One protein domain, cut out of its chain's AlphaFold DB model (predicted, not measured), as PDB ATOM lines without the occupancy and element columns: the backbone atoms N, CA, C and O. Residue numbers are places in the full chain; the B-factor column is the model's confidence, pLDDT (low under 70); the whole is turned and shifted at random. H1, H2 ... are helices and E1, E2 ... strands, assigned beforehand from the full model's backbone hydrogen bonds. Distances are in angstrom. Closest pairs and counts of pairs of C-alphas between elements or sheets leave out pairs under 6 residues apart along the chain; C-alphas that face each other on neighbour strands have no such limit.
ATOM      1  N   LYS A  46     -43.169 -26.970  13.140       86.19
ATOM      2  CA  LYS A  46     -42.625 -28.034  12.289       86.19
ATOM      3  C   LYS A  46     -42.202 -27.489  10.935       86.19
ATOM      4  O   LYS A  46     -41.096 -27.782  10.495       86.19
ATOM      5  N   PHE A  47     -43.035 -26.650  10.325       87.12
ATOM      6  CA  PHE A  47     -42.697 -25.895   9.129       87.12
ATOM      7  C   PHE A  47     -41.468 -25.019   9.371       87.12
ATOM      8  O   PHE A  47     -40.528 -25.070   8.587       87.12
ATOM      9  N   VAL A  48     -41.436 -24.270  10.479       90.12
ATOM     10  CA  VAL A  48     -40.297 -23.398  10.803       90.12
ATOM     11  C   VAL A  48     -39.031 -24.216  11.049       90.12
ATOM     12  O   VAL A  48     -37.991 -23.891  10.489       90.12
ATOM     13  N   ARG A  49     -39.105 -25.318  11.806       91.38
ATOM     14  CA  ARG A  49     -37.961 -26.224  11.989       91.38
ATOM     15  C   ARG A  49     -37.454 -26.787  10.665       91.38
ATOM     16  O   ARG A  49     -36.254 -26.782  10.443       91.38
ATOM     17  N   ALA A  50     -38.342 -27.220   9.773       90.44
ATOM     18  CA  ALA A  50     -37.944 -27.697   8.450       90.44
ATOM     19  C   ALA A  50     -37.316 -26.586   7.591       90.44
ATOM     20  O   ALA A  50     -36.359 -26.844   6.870       90.44
ATOM     21  N   LEU A  51     -37.838 -25.359   7.681       91.88
ATOM     22  CA  LEU A  51     -37.356 -24.206   6.922       91.88
ATOM     23  C   LEU A  51     -35.986 -23.713   7.401       91.88
ATOM     24  O   LEU A  51     -35.184 -23.275   6.583       91.88
ATOM     25  N   LEU A  52     -35.744 -23.739   8.714       94.12
ATOM     26  CA  LEU A  52     -34.532 -23.192   9.330       94.12
ATOM     27  C   LEU A  52     -33.458 -24.251   9.610       94.12
ATOM     28  O   LEU A  52     -32.384 -23.907  10.100       94.12
ATOM     29  N   LYS A  53     -33.739 -25.529   9.338       94.75
ATOM     30  CA  LYS A  53     -32.789 -26.620   9.553       94.75
ATOM     31  C   LYS A  53     -31.551 -26.426   8.682       94.75
ATOM     32  O   LYS A  53     -31.670 -26.298   7.468       94.75
ATOM     33  N   ASP A  54     -30.388 -26.464   9.323       94.12
ATOM     34  CA  ASP A  54     -29.066 -26.301   8.717       94.12
ATOM     35  C   ASP A  54     -28.909 -24.957   7.977       94.12
ATOM     36  O   ASP A  54     -28.099 -24.836   7.063       94.12
ATOM     37  N   VAL A  55     -29.687 -23.944   8.387       94.56
ATOM     38  CA  VAL A  55     -29.599 -22.565   7.891       94.56
ATOM     39  C   VAL A  55     -28.949 -21.690   8.955       94.56
ATOM     40  O   VAL A  55     -29.463 -21.550  10.068       94.56
ATOM     41  N   HIS A  56     -27.845 -21.044   8.593       92.69
ATOM     42  CA  HIS A  56     -27.204 -20.019   9.400       92.69
ATOM     43  C   HIS A  56     -27.830 -18.645   9.117       92.69
ATOM     44  O   HIS A  56     -27.708 -18.086   8.025       92.69
ATOM     45  N   ILE A  57     -28.484 -18.073  10.129       94.75
ATOM     46  CA  ILE A  57     -29.106 -16.746  10.062       94.75
ATOM     47  C   ILE A  57     -28.306 -15.751  10.898       94.75
ATOM     48  O   ILE A  57     -28.139 -15.951  12.099       94.75
ATOM     49  N   LEU A  58     -27.911 -14.630  10.297       90.44
ATOM     50  CA  LEU A  58     -27.290 -13.506  10.993       90.44
ATOM     51  C   LEU A  58     -28.207 -12.279  10.972       90.44
ATOM     52  O   LEU A  58     -28.478 -11.690   9.925       90.44
ATOM     53  N   ALA A  59     -28.661 -11.865  12.147       91.06
ATOM     54  CA  ALA A  59     -29.509 -10.701  12.350       91.06
ATOM     55  C   ALA A  59     -28.675  -9.511  12.861       91.06
ATOM     56  O   ALA A  59     -28.115  -9.563  13.950       91.06
ATOM     57  N   ILE A  60     -28.596  -8.413  12.109       85.62
ATOM     58  CA  ILE A  60     -27.802  -7.222  12.449       85.62
ATOM     59  C   ILE A  60     -28.721  -6.013  12.605       85.62
ATOM     60  O   ILE A  60     -29.455  -5.650  11.681       85.62
ATOM     61  N   GLY A  61     -28.679  -5.355  13.764       83.81
ATOM     62  CA  GLY A  61     -29.429  -4.116  13.957       83.81
ATOM     63  C   GLY A  61     -29.723  -3.767  15.406       83.81
ATOM     64  O   GLY A  61     -29.100  -4.262  16.339       83.81
ATOM     65  N   ASP A  62     -30.707  -2.902  15.600       82.31
ATOM     66  CA  ASP A  62     -31.081  -2.384  16.911       82.31
ATOM     67  C   ASP A  62     -32.044  -3.323  17.671       82.31
ATOM     68  O   ASP A  62     -32.086  -4.540  17.473       82.31
ATOM     69  N   SER A  63     -32.842  -2.758  18.582       82.88
ATOM     70  CA  SER A  63     -33.839  -3.511  19.340       82.88
ATOM     71  C   SER A  63     -34.934  -4.169  18.501       82.88
ATOM     72  O   SER A  63     -35.501  -5.147  18.978       82.88
ATOM     73  N   LEU A  64     -35.251  -3.660  17.306       84.38
ATOM     74  CA  LEU A  64     -36.211  -4.314  16.414       84.38
ATOM     75  C   LEU A  64     -35.635  -5.633  15.911       84.38
ATOM     76  O   LEU A  64     -36.308  -6.659  15.966       84.38
ATOM     77  N   MET A  65     -34.364  -5.620  15.507       88.75
ATOM     78  CA  MET A  65     -33.689  -6.832  15.062       88.75
ATOM     79  C   MET A  65     -33.493  -7.832  16.210       88.75
ATOM     80  O   MET A  65     -33.645  -9.034  16.005       88.75
ATOM     81  N   ARG A  66     -33.291  -7.352  17.449       88.44
ATOM     82  CA  ARG A  66     -33.345  -8.220  18.641       88.44
ATOM     83  C   ARG A  66     -34.696  -8.923  18.778       88.44
ATOM     84  O   ARG A  66     -34.740 -10.065  19.216       88.44
ATOM     85  N   GLY A  67     -35.787  -8.233  18.450       89.38
ATOM     86  CA  GLY A  67     -37.128  -8.809  18.458       89.38
ATOM     87  C   GLY A  67     -37.264  -9.949  17.458       89.38
ATOM     88  O   GLY A  67     -37.619 -11.052  17.849       89.38
ATOM     89  N   ILE A  68     -36.859  -9.704  16.209       90.94
ATOM     90  CA  ILE A  68     -36.878 -10.709  15.136       90.94
ATOM     91  C   ILE A  68     -36.040 -11.936  15.514       90.94
ATOM     92  O   ILE A  68     -36.505 -13.062  15.374       90.94
ATOM     93  N   TYR A  69     -34.830 -11.728  16.040       93.62
ATOM     94  CA  TYR A  69     -33.977 -12.807  16.545       93.62
ATOM     95  C   TYR A  69     -34.707 -13.692  17.563       93.62
ATOM     96  O   TYR A  69     -34.708 -14.917  17.449       93.62
ATOM     97  N   LYS A  70     -35.364 -13.069  18.545       92.12
ATOM     98  CA  LYS A  70     -36.103 -13.797  19.574       92.12
ATOM     99  C   LYS A  70     -37.316 -14.529  19.006       92.12
ATOM    100  O   LYS A  70     -37.546 -15.675  19.378       92.12
ATOM    101  N   ASP A  71     -38.059 -13.890  18.105       91.31
ATOM    102  CA  ASP A  71     -39.207 -14.498  17.436       91.31
ATOM    103  C   ASP A  71     -38.805 -15.757  16.671       91.31
ATOM    104  O   ASP A  71     -39.459 -16.786  16.812       91.31
ATOM    105  N   LEU A  72     -37.694 -15.718  15.924       92.88
ATOM    106  CA  LEU A  72     -37.185 -16.891  15.207       92.88
ATOM    107  C   LEU A  72     -36.937 -18.073  16.148       92.88
ATOM    108  O   LEU A  72     -37.314 -19.196  15.823       92.88
ATOM    109  N   ILE A  73     -36.367 -17.826  17.331       93.31
ATOM    110  CA  ILE A  73     -36.123 -18.880  18.321       93.31
ATOM    111  C   ILE A  73     -37.440 -19.412  18.897       93.31
ATOM    112  O   ILE A  73     -37.614 -20.623  18.989       93.31
ATOM    113  N   VAL A  74     -38.392 -18.543  19.255       91.12
ATOM    114  CA  VAL A  74     -39.696 -18.981  19.792       91.12
ATOM    115  C   VAL A  74     -40.453 -19.824  18.764       91.12
ATOM    116  O   VAL A  74     -41.000 -20.874  19.113       91.12
ATOM    117  N   MET A  75     -40.415 -19.427  17.491       90.00
ATOM    118  CA  MET A  75     -41.066 -20.148  16.396       90.00
ATOM    119  C   MET A  75     -40.495 -21.561  16.167       90.00
ATOM    120  O   MET A  75     -41.194 -22.407  15.617       90.00
ATOM    121  N   LEU A  76     -39.270 -21.869  16.620       90.19
ATOM    122  CA  LEU A  76     -38.739 -23.242  16.583       90.19
ATOM    123  C   LEU A  76     -39.463 -24.183  17.560       90.19
ATOM    124  O   LEU A  76     -39.538 -25.390  17.313       90.19
ATOM    125  N   TYR A  77     -40.004 -23.649  18.658       86.06
ATOM    126  CA  TYR A  77     -40.592 -24.432  19.750       86.06
ATOM    127  C   TYR A  77     -42.116 -24.323  19.836       86.06
ATOM    128  O   TYR A  77     -42.764 -25.233  20.356       86.06
ATOM    129  N   GLY A  78     -42.706 -23.242  19.327       77.44
ATOM    130  CA  GLY A  78     -44.132 -22.956  19.453       77.44
ATOM    131  C   GLY A  78     -44.756 -22.410  18.176       77.44
ATOM    132  O   GLY A  78     -44.083 -22.145  17.186       77.44
ATOM    133  N   GLY A  79     -46.080 -22.263  18.200       70.12
ATOM    134  CA  GLY A  79     -46.795 -21.563  17.135       70.12
ATOM    135  C   GLY A  79     -46.724 -20.043  17.280       70.12
ATOM    136  O   GLY A  79     -46.848 -19.331  16.297       70.12
ATOM    137  N   GLU A  80     -46.530 -19.523  18.487       74.62
ATOM    138  CA  GLU A  80     -46.688 -18.094  18.766       74.62
ATOM    139  C   GLU A  80     -45.390 -17.301  18.555       74.62
ATOM    140  O   GLU A  80     -44.297 -17.863  18.501       74.62
ATOM    141  N   LEU A  81     -45.524 -15.982  18.413       80.88
ATOM    142  CA  LEU A  81     -44.403 -15.045  18.520       80.88
ATOM    143  C   LEU A  81     -44.109 -14.756  19.995       80.88
ATOM    144  O   LEU A  81     -44.885 -15.124  20.880       80.88
ATOM    145  N   ILE A  82     -42.997 -14.082  20.271       82.06
ATOM    146  CA  ILE A  82     -42.655 -13.695  21.636       82.06
ATOM    147  C   ILE A  82     -43.717 -12.764  22.244       82.06
ATOM    148  O   ILE A  82     -44.243 -11.865  21.588       82.06
ATOM    149  N   ASP A  83     -43.997 -12.943  23.535       78.88
ATOM    150  CA  ASP A  83     -44.854 -12.024  24.283       78.88
ATOM    151  C   ASP A  83     -44.247 -10.609  24.362       78.88
ATOM    152  O   ASP A  83     -43.039 -10.431  24.558       78.88
ATOM    153  N   ASP A  84     -45.103  -9.584  24.300       72.81
ATOM    154  CA  ASP A  84     -44.721  -8.165  24.351       72.81
ATOM    155  C   ASP A  84     -43.857  -7.816  25.579       72.81
ATOM    156  O   ASP A  84     -42.980  -6.944  25.513       72.81
ATOM    157  N   GLY A  85     -44.096  -8.469  26.721       70.62
ATOM    158  CA  GLY A  85     -43.322  -8.275  27.943       70.62
ATOM    159  C   GLY A  85     -41.883  -8.769  27.802       70.62
ATOM    160  O   GLY A  85     -40.946  -8.075  28.206       70.62
ATOM    161  N   GLN A  86     -41.694  -9.930  27.173       68.75
ATOM    162  CA  GLN A  86     -40.372 -10.507  26.919       68.75
ATOM    163  C   GLN A  86     -39.664  -9.860  25.722       68.75
ATOM    164  O   GLN A  86     -38.437  -9.750  25.713       68.75
ATOM    165  N   LEU A  87     -40.405  -9.332  24.746       70.31
ATOM    166  CA  LEU A  87     -39.841  -8.511  23.672       70.31
ATOM    167  C   LEU A  87     -39.114  -7.278  24.237       70.31
ATOM    168  O   LEU A  87     -38.053  -6.863  23.758       70.31
ATOM    169  N   ARG A  88     -39.679  -6.704  25.307       68.25
ATOM    170  CA  ARG A  88     -39.148  -5.530  26.009       68.25
ATOM    171  C   ARG A  88     -38.048  -5.857  27.013       68.25
ATOM    172  O   ARG A  88     -37.385  -4.914  27.456       68.25
ATOM    173  N   SER A  89     -37.829  -7.131  27.358       72.00
ATOM    174  CA  SER A  89     -36.720  -7.506  28.235       72.00
ATOM    175  C   SER A  89     -35.394  -7.115  27.576       72.00
ATOM    176  O   SER A  89     -35.166  -7.279  26.371       72.00
ATOM    177  N   LYS A  90     -34.526  -6.510  28.383       68.88
ATOM    178  CA  LYS A  90     -33.162  -6.128  28.018       68.88
ATOM    179  C   LYS A  90     -32.221  -6.801  29.005       68.88
ATOM    180  O   LYS A  90     -32.652  -7.167  30.096       68.88
ATOM    181  N   THR A  91     -30.953  -6.934  28.614       69.00
ATOM    182  CA  THR A  91     -29.861  -7.367  29.509       69.00
ATOM    183  C   THR A  91     -30.117  -8.695  30.230       69.00
ATOM    184  O   THR A  91     -29.643  -8.898  31.341       69.00
ATOM    185  N   GLU A  92     -30.893  -9.593  29.627       78.69
ATOM    186  CA  GLU A  92     -31.070 -10.947  30.148       78.69
ATOM    187  C   GLU A  92     -29.809 -11.777  29.877       78.69
ATOM    188  O   GLU A  92     -29.213 -11.664  28.806       78.69
ATOM    189  N   HIS A  93     -29.405 -12.603  30.846       78.19
ATOM    190  CA  HIS A  93     -28.203 -13.435  30.726       78.19
ATOM    191  C   HIS A  93     -28.314 -14.493  29.621       78.19
ATOM    192  O   HIS A  93     -27.308 -14.866  29.030       78.19
ATOM    193  N   SER A  94     -29.529 -14.985  29.363       85.44
ATOM    194  CA  SER A  94     -29.839 -15.939  28.300       85.44
ATOM    195  C   SER A  94     -31.326 -15.849  27.942       85.44
ATOM    196  O   SER A  94     -32.150 -15.447  28.767       85.44
ATOM    197  N   PHE A  95     -31.658 -16.196  26.706       88.50
ATOM    198  CA  PHE A  95     -32.989 -16.303  26.131       88.50
ATOM    199  C   PHE A  95     -33.068 -17.653  25.408       88.50
ATOM    200  O   PHE A  95     -32.308 -17.892  24.478       88.50
ATOM    201  N   PHE A  96     -33.942 -18.561  25.860       89.00
ATOM    202  CA  PHE A  96     -34.055 -19.927  25.311       89.00
ATOM    203  C   PHE A  96     -32.729 -20.718  25.264       89.00
ATOM    204  O   PHE A  96     -32.514 -21.547  24.385       89.00
ATOM    205  N   GLY A  97     -31.831 -20.481  26.225       87.75
ATOM    206  CA  GLY A  97     -30.534 -21.160  26.271       87.75
ATOM    207  C   GLY A  97     -29.516 -20.615  25.268       87.75
ATOM    208  O   GLY A  97     -28.446 -21.204  25.117       87.75
ATOM    209  N   ASP A  98     -29.817 -19.492  24.610       92.00
ATOM    210  CA  ASP A  98     -28.828 -18.776  23.818       92.00
ATOM    211  C   ASP A  98     -27.640 -18.326  24.679       92.00
ATOM    212  O   ASP A  98     -27.710 -18.226  25.913       92.00
ATOM    213  N   ARG A  99     -26.524 -18.065  24.005       89.25
ATOM    214  CA  ARG A  99     -25.291 -17.592  24.620       89.25
ATOM    215  C   ARG A  99     -25.021 -16.162  24.200       89.25
ATOM    216  O   ARG A  99     -25.281 -15.759  23.069       89.25
ATOM    217  N   GLN A 100     -24.447 -15.401  25.117       85.81
ATOM    218  CA  GLN A 100     -23.890 -14.096  24.813       85.81
ATOM    219  C   GLN A 100     -22.428 -14.285  24.395       85.81
ATOM    220  O   GLN A 100     -21.627 -14.776  25.187       85.81
ATOM    221  N   ILE A 101     -22.119 -13.959  23.139       78.56
ATOM    222  CA  ILE A 101     -20.813 -14.219  22.514       78.56
ATOM    223  C   ILE A 101     -19.853 -13.056  22.746       78.56
ATOM    224  O   ILE A 101     -18.686 -13.281  23.047       78.56
ATOM    225  N   ASP A 102     -20.352 -11.821  22.665       69.88
ATOM    226  CA  ASP A 102     -19.532 -10.635  22.889       69.88
ATOM    227  C   ASP A 102     -20.318  -9.538  23.617       69.88
ATOM    228  O   ASP A 102     -21.499  -9.285  23.339       69.88
ATOM    229  N   ILE A 103     -19.642  -8.908  24.576       60.69
ATOM    230  CA  ILE A 103     -20.083  -7.711  25.286       60.69
ATOM    231  C   ILE A 103     -18.898  -6.763  25.299       60.69
ATOM    232  O   ILE A 103     -18.060  -6.828  26.197       60.69
ATOM    233  N   LEU A 104     -18.850  -5.838  24.348       56.72
ATOM    234  CA  LEU A 104     -17.950  -4.700  24.478       56.72
ATOM    235  C   LEU A 104     -18.678  -3.621  25.285       56.72
ATOM    236  O   LEU A 104     -19.707  -3.104  24.827       56.72
ATOM    237  N   PRO A 105     -18.199  -3.286  26.501       50.84
ATOM    238  CA  PRO A 105     -18.761  -2.191  27.272       50.84
ATOM    239  C   PRO A 105     -18.678  -0.897  26.467       50.84
ATOM    240  O   PRO A 105     -17.732  -0.670  25.710       50.84
ATOM    241  N   LEU A 106     -19.670  -0.031  26.658       47.88
ATOM    242  CA  LEU A 106     -19.708   1.297  26.060       47.88
ATOM    243  C   LEU A 106     -18.677   2.207  26.760       47.88
ATOM    244  O   LEU A 106     -19.048   3.096  27.520       47.88
ATOM    245  N   GLU A 107     -17.383   1.970  26.558       43.31
ATOM    246  CA  GLU A 107     -16.329   2.881  27.006       43.31
ATOM    247  C   GLU A 107     -15.863   3.757  25.839       43.31
ATOM    248  O   GLU A 107     -15.436   3.265  24.796       43.31
ATOM    249  N   ASN A 108     -15.966   5.075  26.043       42.38
ATOM    250  CA  ASN A 108     -15.422   6.139  25.196       42.38
ATOM    251  C   ASN A 108     -15.651   5.951  23.686       42.38
ATOM    252  O   ASN A 108     -14.742   5.589  22.940       42.38
ATOM    253  N   ASP A 109     -16.868   6.276  23.236       47.72
ATOM    254  CA  ASP A 109     -17.213   6.466  21.813       47.72
ATOM    255  C   ASP A 109     -17.112   5.197  20.928       47.72
ATOM    256  O   ASP A 109     -17.255   5.235  19.697       47.72
ATOM    257  N   ARG A 110     -16.916   4.031  21.564       46.59
ATOM    258  CA  ARG A 110     -16.971   2.708  20.933       46.59
ATOM    259  C   ARG A 110     -18.383   2.140  21.011       46.59
ATOM    260  O   ARG A 110     -19.083   2.270  22.012       46.59
ATOM    261  N   VAL A 111     -18.824   1.584  19.890       50.78
ATOM    262  CA  VAL A 111     -20.187   1.104  19.655       50.78
ATOM    263  C   VAL A 111     -20.513  -0.013  20.640       50.78
ATOM    264  O   VAL A 111     -19.715  -0.927  20.826       50.78
ATOM    265  N   PHE A 112     -21.683   0.065  21.283       54.31
ATOM    266  CA  PHE A 112     -22.201  -1.034  22.098       54.31
ATOM    267  C   PHE A 112     -22.393  -2.240  21.182       54.31
ATOM    268  O   PHE A 112     -23.297  -2.230  20.346       54.31
ATOM    269  N   ARG A 113     -21.532  -3.245  21.325       62.34
ATOM    270  CA  ARG A 113     -21.637  -4.519  20.618       62.34
ATOM    271  C   ARG A 113     -22.123  -5.553  21.614       62.34
ATOM    272  O   ARG A 113     -21.436  -5.890  22.573       62.34
ATOM    273  N   GLN A 114     -23.349  -6.000  21.390       71.94
ATOM    274  CA  GLN A 114     -23.898  -7.177  22.036       71.94
ATOM    275  C   GLN A 114     -24.104  -8.213  20.939       71.94
ATOM    276  O   GLN A 114     -24.989  -8.037  20.102       71.94
ATOM    277  N   ALA A 115     -23.285  -9.260  20.949       83.19
ATOM    278  CA  ALA A 115     -23.457 -10.411  20.075       83.19
ATOM    279  C   ALA A 115     -24.092 -11.559  20.862       83.19
ATOM    280  O   ALA A 115     -23.686 -11.857  21.990       83.19
ATOM    281  N   ARG A 116     -25.108 -12.196  20.283       90.50
ATOM    282  CA  ARG A 116     -25.783 -13.370  20.844       90.50
ATOM    283  C   ARG A 116     -25.883 -14.459  19.795       90.50
ATOM    284  O   ARG A 116     -25.982 -14.167  18.608       90.50
ATOM    285  N   GLU A 117     -25.883 -15.694  20.259       92.19
ATOM    286  CA  GLU A 117     -25.976 -16.874  19.416       92.19
ATOM    287  C   GLU A 117     -26.869 -17.919  20.074       92.19
ATOM    288  O   GLU A 117     -26.614 -18.377  21.192       92.19
ATOM    289  N   TYR A 118     -27.885 -18.338  19.334       94.88
ATOM    290  CA  TYR A 118     -28.623 -19.557  19.587       94.88
ATOM    291  C   TYR A 118     -28.091 -20.635  18.643       94.88
ATOM    292  O   TYR A 118     -28.210 -20.522  17.424       94.88
ATOM    293  N   HIS A 119     -27.471 -21.659  19.225       93.94
ATOM    294  CA  HIS A 119     -26.779 -22.705  18.483       93.94
ATOM    295  C   HIS A 119     -27.115 -24.076  19.070       93.94
ATOM    296  O   HIS A 119     -26.892 -24.336  20.256       93.94
ATOM    297  N   THR A 120     -27.650 -24.936  18.212       93.31
ATOM    298  CA  THR A 120     -27.948 -26.353  18.456       93.31
ATOM    299  C   THR A 120     -27.336 -27.198  17.336       93.31
ATOM    300  O   THR A 120     -26.714 -26.651  16.437       93.31
ATOM    301  N   GLU A 121     -27.550 -28.513  17.338       91.75
ATOM    302  CA  GLU A 121     -27.093 -29.385  16.245       91.75
ATOM    303  C   GLU A 121     -27.610 -28.957  14.857       91.75
ATOM    304  O   GLU A 121     -26.906 -29.147  13.873       91.75
ATOM    305  N   PHE A 122     -28.807 -28.358  14.778       93.12
ATOM    306  CA  PHE A 122     -29.500 -28.088  13.507       93.12
ATOM    307  C   PHE A 122     -29.781 -26.612  13.224       93.12
ATOM    308  O   PHE A 122     -30.235 -26.277  12.135       93.12
ATOM    309  N   TYR A 123     -29.603 -25.731  14.206       95.00
ATOM    310  CA  TYR A 123     -30.003 -24.327  14.091       95.00
ATOM    311  C   TYR A 123     -28.877 -23.432  14.573       95.00
ATOM    312  O   TYR A 123     -28.413 -23.598  15.706       95.00
ATOM    313  N   LEU A 124     -28.508 -22.460  13.740       94.38
ATOM    314  CA  LEU A 124     -27.578 -21.394  14.077       94.38
ATOM    315  C   LEU A 124     -28.220 -20.044  13.754       94.38
ATOM    316  O   LEU A 124     -28.356 -19.653  12.596       94.38
ATOM    317  N   ILE A 125     -28.627 -19.330  14.800       95.25
ATOM    318  CA  ILE A 125     -29.219 -17.999  14.690       95.25
ATOM    319  C   ILE A 125     -28.369 -17.056  15.528       95.25
ATOM    320  O   ILE A 125     -28.252 -17.218  16.743       95.25
ATOM    321  N   GLN A 126     -27.783 -16.060  14.883       92.00
ATOM    322  CA  GLN A 126     -26.927 -15.068  15.508       92.00
ATOM    323  C   GLN A 126     -27.580 -13.691  15.461       92.00
ATOM    324  O   GLN A 126     -28.315 -13.348  14.534       92.00
ATOM    325  N   TYR A 127     -27.291 -12.884  16.472       90.38
ATOM    326  CA  TYR A 127     -27.735 -11.506  16.564       90.38
ATOM    327  C   TYR A 127     -26.582 -10.589  16.944       90.38
ATOM    328  O   TYR A 127     -25.949 -10.785  17.979       90.38
ATOM    329  N   LEU A 128     -26.367  -9.549  16.143       85.75
ATOM    330  CA  LEU A 128     -25.408  -8.485  16.393       85.75
ATOM    331  C   LEU A 128     -26.147  -7.165  16.613       85.75
ATOM    332  O   LEU A 128     -26.720  -6.581  15.686       85.75
ATOM    333  N   PHE A 129     -26.102  -6.664  17.847       82.19
ATOM    334  CA  PHE A 129     -26.610  -5.335  18.146       82.19
ATOM    335  C   PHE A 129     -25.706  -4.265  17.523       82.19
ATOM    336  O   PHE A 129     -24.515  -4.197  17.829       82.19
ATOM    337  N   THR A 130     -26.294  -3.370  16.730       76.62
ATOM    338  CA  THR A 130     -25.660  -2.111  16.322       76.62
ATOM    339  C   THR A 130     -26.693  -0.994  16.179       76.62
ATOM    340  O   THR A 130     -27.823  -1.216  15.751       76.62
ATOM    341  N   THR A 131     -26.307   0.232  16.536       67.56
ATOM    342  CA  THR A 131     -27.102   1.450  16.286       67.56
ATOM    343  C   THR A 131     -26.630   2.238  15.067       67.56
ATOM    344  O   THR A 131     -27.253   3.245  14.732       67.56
ATOM    345  N   ARG A 132     -25.531   1.819  14.422       65.94
ATOM    346  CA  ARG A 132     -24.945   2.467  13.241       65.94
ATOM    347  C   ARG A 132     -24.407   1.389  12.309       65.94
ATOM    348  O   ARG A 132     -23.441   0.711  12.648       65.94
ATOM    349  N   VAL A 133     -25.042   1.217  11.155       57.53
ATOM    350  CA  VAL A 133     -24.651   0.173  10.191       57.53
ATOM    351  C   VAL A 133     -23.478   0.636   9.314       57.53
ATOM    352  O   VAL A 133     -22.705  -0.179   8.834       57.53
ATOM    353  N   MET A 134     -23.252   1.947   9.199       55.03
ATOM    354  CA  MET A 134     -22.158   2.544   8.417       55.03
ATOM    355  C   MET A 134     -20.933   2.900   9.282       55.03
ATOM    356  O   MET A 134     -20.561   4.070   9.383       55.03
ATOM    357  N   LYS A 135     -20.320   1.927   9.960       63.75
ATOM    358  CA  LYS A 135     -19.050   2.131  10.685       63.75
ATOM    359  C   LYS A 135     -18.135   0.924  10.476       63.75
ATOM    360  O   LYS A 135     -18.639  -0.164  10.201       63.75
ATOM    361  N   ASP A 136     -16.832   1.114  10.708       65.00
ATOM    362  CA  ASP A 136     -15.760   0.098  10.733       65.00
ATOM    363  C   ASP A 136     -16.153  -1.211  11.442       65.00
ATOM    364  O   ASP A 136     -15.553  -2.260  11.225       65.00
ATOM    365  N   ASP A 137     -17.162  -1.162  12.310       64.88
ATOM    366  CA  ASP A 137     -17.666  -2.303  13.048       64.88
ATOM    367  C   ASP A 137     -18.316  -3.384  12.165       64.88
ATOM    368  O   ASP A 137     -18.141  -4.572  12.444       64.88
ATOM    369  N   ILE A 138     -19.056  -3.011  11.112       71.31
ATOM    370  CA  ILE A 138     -19.609  -4.005  10.175       71.31
ATOM    371  C   ILE A 138     -18.507  -4.555   9.283       71.31
ATOM    372  O   ILE A 138     -18.448  -5.764   9.094       71.31
ATOM    373  N   ASP A 139     -17.598  -3.703   8.810       73.00
ATOM    374  CA  ASP A 139     -16.452  -4.145   8.016       73.00
ATOM    375  C   ASP A 139     -15.582  -5.124   8.808       73.00
ATOM    376  O   ASP A 139     -15.201  -6.166   8.286       73.00
ATOM    377  N   THR A 140     -15.336  -4.850  10.092       73.25
ATOM    378  CA  THR A 140     -14.604  -5.761  10.983       73.25
ATOM    379  C   THR A 140     -15.340  -7.091  11.144       73.25
ATOM    380  O   THR A 140     -14.726  -8.136  10.970       73.25
ATOM    381  N   ALA A 141     -16.651  -7.069  11.407       70.69
ATOM    382  CA  ALA A 141     -17.437  -8.297  11.552       70.69
ATOM    383  C   ALA A 141     -17.466  -9.116  10.248       70.69
ATOM    384  O   ALA A 141     -17.314 -10.333  10.269       70.69
ATOM    385  N   LEU A 142     -17.600  -8.456   9.093       72.69
ATOM    386  CA  LEU A 142     -17.539  -9.109   7.785       72.69
ATOM    387  C   LEU A 142     -16.141  -9.666   7.492       72.69
ATOM    388  O   LEU A 142     -16.034 -10.757   6.941       72.69
ATOM    389  N   LEU A 143     -15.073  -8.960   7.871       74.38
ATOM    390  CA  LEU A 143     -13.692  -9.429   7.727       74.38
ATOM    391  C   LEU A 143     -13.406 -10.642   8.618       74.38
ATOM    392  O   LEU A 143     -12.722 -11.565   8.175       74.38
ATOM    393  N   GLU A 144     -13.931 -10.660   9.842       74.69
ATOM    394  CA  GLU A 144     -13.851 -11.808  10.749       74.69
ATOM    395  C   GLU A 144     -14.564 -13.026  10.154       74.69
ATOM    396  O   GLU A 144     -13.953 -14.091  10.067       74.69
ATOM    397  N   LEU A 145     -15.783 -12.854   9.627       73.44
ATOM    398  CA  LEU A 145     -16.514 -13.909   8.906       73.44
ATOM    399  C   LEU A 145     -15.731 -14.412   7.679       73.44
ATOM    400  O   LEU A 145     -15.551 -15.617   7.501       73.44
ATOM    401  N   CYS A 146     -15.184 -13.495   6.871       71.75
ATOM    402  CA  CYS A 146     -14.339 -13.846   5.724       71.75
ATOM    403  C   CYS A 146     -13.100 -14.648   6.137       71.75
ATOM    404  O   CYS A 146     -12.704 -15.577   5.439       71.75
ATOM    405  N   SER A 147     -12.482 -14.283   7.262       71.44
ATOM    406  CA  SER A 147     -11.263 -14.925   7.763       71.44
ATOM    407  C   SER A 147     -11.542 -16.297   8.376       71.44
ATOM    408  O   SER A 147     -10.720 -17.201   8.242       71.44
ATOM    409  N   ALA A 148     -12.700 -16.459   9.021       73.50
ATOM    410  CA  ALA A 148     -13.170 -17.730   9.565       73.50
ATOM    411  C   ALA A 148     -13.680 -18.693   8.477       73.50
ATOM    412  O   ALA A 148     -13.793 -19.889   8.731       73.50
ATOM    413  N   ASN A 149     -13.944 -18.195   7.259       73.94
ATOM    414  CA  ASN A 149     -14.599 -18.935   6.177       73.94
ATOM    415  C   ASN A 149     -15.972 -19.502   6.598       73.94
ATOM    416  O   ASN A 149     -16.402 -20.558   6.132       73.94
ATOM    417  N   GLU A 150     -16.657 -18.776   7.479       75.81
ATOM    418  CA  GLU A 150     -17.994 -19.080   7.975       75.81
ATOM    419  C   GLU A 150     -18.921 -17.958   7.512       75.81
ATOM    420  O   GLU A 150     -18.778 -16.806   7.922       75.81
ATOM    421  N   PHE A 151     -19.859 -18.281   6.621       82.62
ATOM    422  CA  PHE A 151     -20.786 -17.305   6.062       82.62
ATOM    423  C   PHE A 151     -22.221 -17.670   6.438       82.62
ATOM    424  O   PHE A 151     -22.591 -18.840   6.340       82.62
ATOM    425  N   PRO A 152     -23.039 -16.701   6.876       88.00
ATOM    426  CA  PRO A 152     -24.470 -16.916   7.026       88.00
ATOM    427  C   PRO A 152     -25.142 -17.133   5.671       88.00
ATOM    428  O   PRO A 152     -24.853 -16.427   4.704       88.00
ATOM    429  N   ASP A 153     -26.086 -18.069   5.631       91.38
ATOM    430  CA  ASP A 153     -26.956 -18.306   4.478       91.38
ATOM    431  C   ASP A 153     -27.937 -17.144   4.283       91.38
ATOM    432  O   ASP A 153     -28.294 -16.785   3.159       91.38
ATOM    433  N   VAL A 154     -28.373 -16.535   5.392       92.69
ATOM    434  CA  VAL A 154     -29.317 -15.415   5.402       92.69
ATOM    435  C   VAL A 154     -28.812 -14.311   6.316       92.69
ATOM    436  O   VAL A 154     -28.591 -14.523   7.507       92.69
ATOM    437  N   ILE A 155     -28.710 -13.093   5.779       88.19
ATOM    438  CA  ILE A 155     -28.414 -11.898   6.570       88.19
ATOM    439  C   ILE A 155     -29.649 -11.002   6.621       88.19
ATOM    440  O   ILE A 155     -30.132 -10.519   5.595       88.19
ATOM    441  N   LEU A 156     -30.144 -10.749   7.831       88.56
ATOM    442  CA  LEU A 156     -31.211  -9.793   8.105       88.56
ATOM    443  C   LEU A 156     -30.590  -8.522   8.673       88.56
ATOM    444  O   LEU A 156     -30.175  -8.496   9.826       88.56
ATOM    445  N   ILE A 157     -30.536  -7.454   7.880       83.88
ATOM    446  CA  ILE A 157     -29.992  -6.166   8.330       83.88
ATOM    447  C   ILE A 157     -31.121  -5.154   8.434       83.88
ATOM    448  O   ILE A 157     -31.834  -4.901   7.463       83.88
ATOM    449  N   ASN A 158     -31.264  -4.538   9.606       79.19
ATOM    450  CA  ASN A 158     -32.132  -3.383   9.772       79.19
ATOM    451  C   ASN A 158     -31.440  -2.293  10.599       79.19
ATOM    452  O   ASN A 158     -31.162  -2.463  11.785       79.19
ATOM    453  N   SER A 159     -31.227  -1.147   9.953       62.06
ATOM    454  CA  SER A 159     -30.698   0.090  10.525       62.06
ATOM    455  C   SER A 159     -31.773   1.183  10.558       62.06
ATOM    456  O   SER A 159     -31.615   2.256   9.968       62.06
ATOM    457  N   CYS A 160     -32.944   0.909  11.131       51.69
ATOM    458  CA  CYS A 160     -34.064   1.834  11.001       51.69
ATOM    459  C   CYS A 160     -33.778   3.195  11.681       51.69
ATOM    460  O   CYS A 160     -33.602   3.314  12.890       51.69
ATOM    461  N   LEU A 161     -33.827   4.250  10.861       49.19
ATOM    462  CA  LEU A 161     -34.006   5.678  11.174       49.19
ATOM    463  C   LEU A 161     -32.842   6.524  11.720       49.19
ATOM    464  O   LEU A 161     -32.821   7.716  11.395       49.19
ATOM    465  N   TRP A 162     -31.897   6.001  12.506       52.53
ATOM    466  CA  TRP A 162     -30.839   6.854  13.093       52.53
ATOM    467  C   TRP A 162     -29.830   7.396  12.066       52.53
ATOM    468  O   TRP A 162     -29.371   8.530  12.211       52.53
ATOM    469  N   ASP A 163     -29.527   6.634  11.013       46.81
ATOM    470  CA  ASP A 163     -28.606   7.075   9.956       46.81
ATOM    471  C   ASP A 163     -29.279   8.069   8.985       46.81
ATOM    472  O   ASP A 163     -28.658   9.046   8.572       46.81
ATOM    473  N   ILE A 164     -30.580   7.920   8.697       49.12
ATOM    474  CA  ILE A 164     -31.324   8.838   7.806       49.12
ATOM    475  C   ILE A 164     -31.549  10.209   8.462       49.12
ATOM    476  O   ILE A 164     -31.429  11.241   7.802       49.12
ATOM    477  N   THR A 165     -31.851  10.250   9.764       52.47
ATOM    478  CA  THR A 165     -32.070  11.524  10.476       52.47
ATOM    479  C   THR A 165     -30.777  12.317  10.689       52.47
ATOM    480  O   THR A 165     -30.828  13.544  10.671       52.47
ATOM    481  N   ARG A 166     -29.611  11.660  10.795       51.78
ATOM    482  CA  ARG A 166     -28.302  12.336  10.898       51.78
ATOM    483  C   ARG A 166     -27.677  12.722   9.560       51.78
ATOM    484  O   ARG A 166     -26.894  13.666   9.521       51.78
ATOM    485  N   LEU A 167     -28.056  12.074   8.457       43.72
ATOM    486  CA  LEU A 167     -27.650  12.512   7.117       43.72
ATOM    487  C   LEU A 167     -28.182  13.929   6.809       43.72
ATOM    488  O   LEU A 167     -27.516  14.714   6.144       43.72
ATOM    489  N   ILE A 168     -29.334  14.297   7.383       45.59
ATOM    490  CA  ILE A 168     -29.903  15.654   7.302       45.59
ATOM    491  C   ILE A 168     -29.118  16.675   8.149       45.59
ATOM    492  O   ILE A 168     -29.055  17.844   7.772       45.59
ATOM    493  N   GLU A 169     -28.495  16.269   9.261       47.00
ATOM    494  CA  GLU A 169     -27.653  17.163  10.077       47.00
ATOM    495  C   GLU A 169     -26.264  17.395   9.467       47.00
ATOM    496  O   GLU A 169     -25.695  18.462   9.656       47.00
ATOM    497  N   VAL A 170     -25.735  16.434   8.703       46.22
ATOM    498  CA  VAL A 170     -24.423  16.543   8.033       46.22
ATOM    499  C   VAL A 170     -24.491  17.357   6.727       46.22
ATOM    500  O   VAL A 170     -23.466  17.819   6.236       46.22
ATOM    501  N   ILE A 171     -25.690  17.584   6.176       48.53
ATOM    502  CA  ILE A 171     -25.924  18.416   4.975       48.53
ATOM    503  C   ILE A 171     -26.349  19.860   5.349       48.53
ATOM    504  O   ILE A 171     -26.842  20.613   4.510       48.53
ATOM    505  N   ARG A 172     -26.150  20.289   6.602       39.72
ATOM    506  CA  ARG A 172     -26.382  21.677   7.038       39.72
ATOM    507  C   ARG A 172     -25.099  22.434   7.334       39.72
ATOM    508  O   ARG A 172     -24.221  21.868   8.013       39.72
TER     509      ARG A 172
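What this domain is: This is residues 46 to 172 of the 172 residues of an uncharacterized protein of Haemonchus placei (UniProt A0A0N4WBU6). A twisted sheet of five strands has the long helix H2 packed along one face, while H4 stands off beyond the opposite face, its residues 143 to 148 sticking out. H1 meets one end of H2, little H3 is near H2, and H5 ends the chain as an arm whose residues 164 to 170 stand free and add to the length. The printed part has 127 residues, with named elements in the order H1 E1 H2 H3 E2 E3 E4 H4 E5 H5. The mixed sheet runs E2 E3 E4 E1 E5, and the class is mixed, helices and strands. The whole is compact, with a radius of gyration of the C-alphas of 15.6 A and spans of 52 by 37 by 25 A.

How they stand to each other: Start with the sheet: E2, residues 99 to 104, E3, residues 113 to 119, and E4, residues 124 to 129, form a meander, each strand the antiparallel neighbour of the one before. Look for N 101 and O 115 at 2.9 A, then N 116 and O 127 at 2.8 A. E1, residues 56 to 61, is parallel to E4, with N 59 and O 126 2.8 A apart; E5, residues 154 to 158, is parallel to E1, with N 156 and O 58 2.8 A apart. H2, residues 63 to 77, is on the sheet at a height of 9.3 A, over E4 and E1; it runs along the strands, at 11 degrees to E4 on the local plane. Its closest C-alphas to E4 are those of Tyr 69 and Tyr 127, 6.4 A apart. H1, residues 46 to 52, touches residues 75 to 76 of H2, closest at the C-alphas of Arg 49 and Leu 76, 5.5 A. H3, residues 84 to 87, is close to H2 but not clearly touching, with the C-alphas of Gly 67 and Leu 87 5.9 A apart. H4, residues 136 to 148, is not on the sheet, but only just, with 4 pairs of C-alphas within 10 A. E4, H4, E5 make a split strand-helix-strand unit, two strands running the same way with E1 between them, its crossover right-handed; E1, H2 H3, E2 make another, also right-handed, with E3 and E4 between. H5, residues 162 to 170, is apart from H2. Every O i to N i+4 pair is within hydrogen-bond range in H1 and H4, against 10 of 11 in H2 and 3 of 5 in H5; H3 is too short for one.

Where its parts are: Find C-alpha 46 at (-42.625, -28.034, 12.289), where H1 begins. H2 runs 22.0 A from C-alpha 63 at (-33.839, -3.511, 19.340); H4 covers 18.1 A and E3 19.0 A. H5 ends at C-alpha 170, (-24.423, 16.543, 8.033).

The domain as a whole: The two C-alphas farthest apart are those of Lys 46 and Arg 172, 52.6 A. The printed part has no cut, and the link from H3 to E2 is long, with 11 residues. Mean pLDDT of the printed part is 76.2; look for values under 70 at residues 102 to 113, 131 to 137 and 159 to 172, among others.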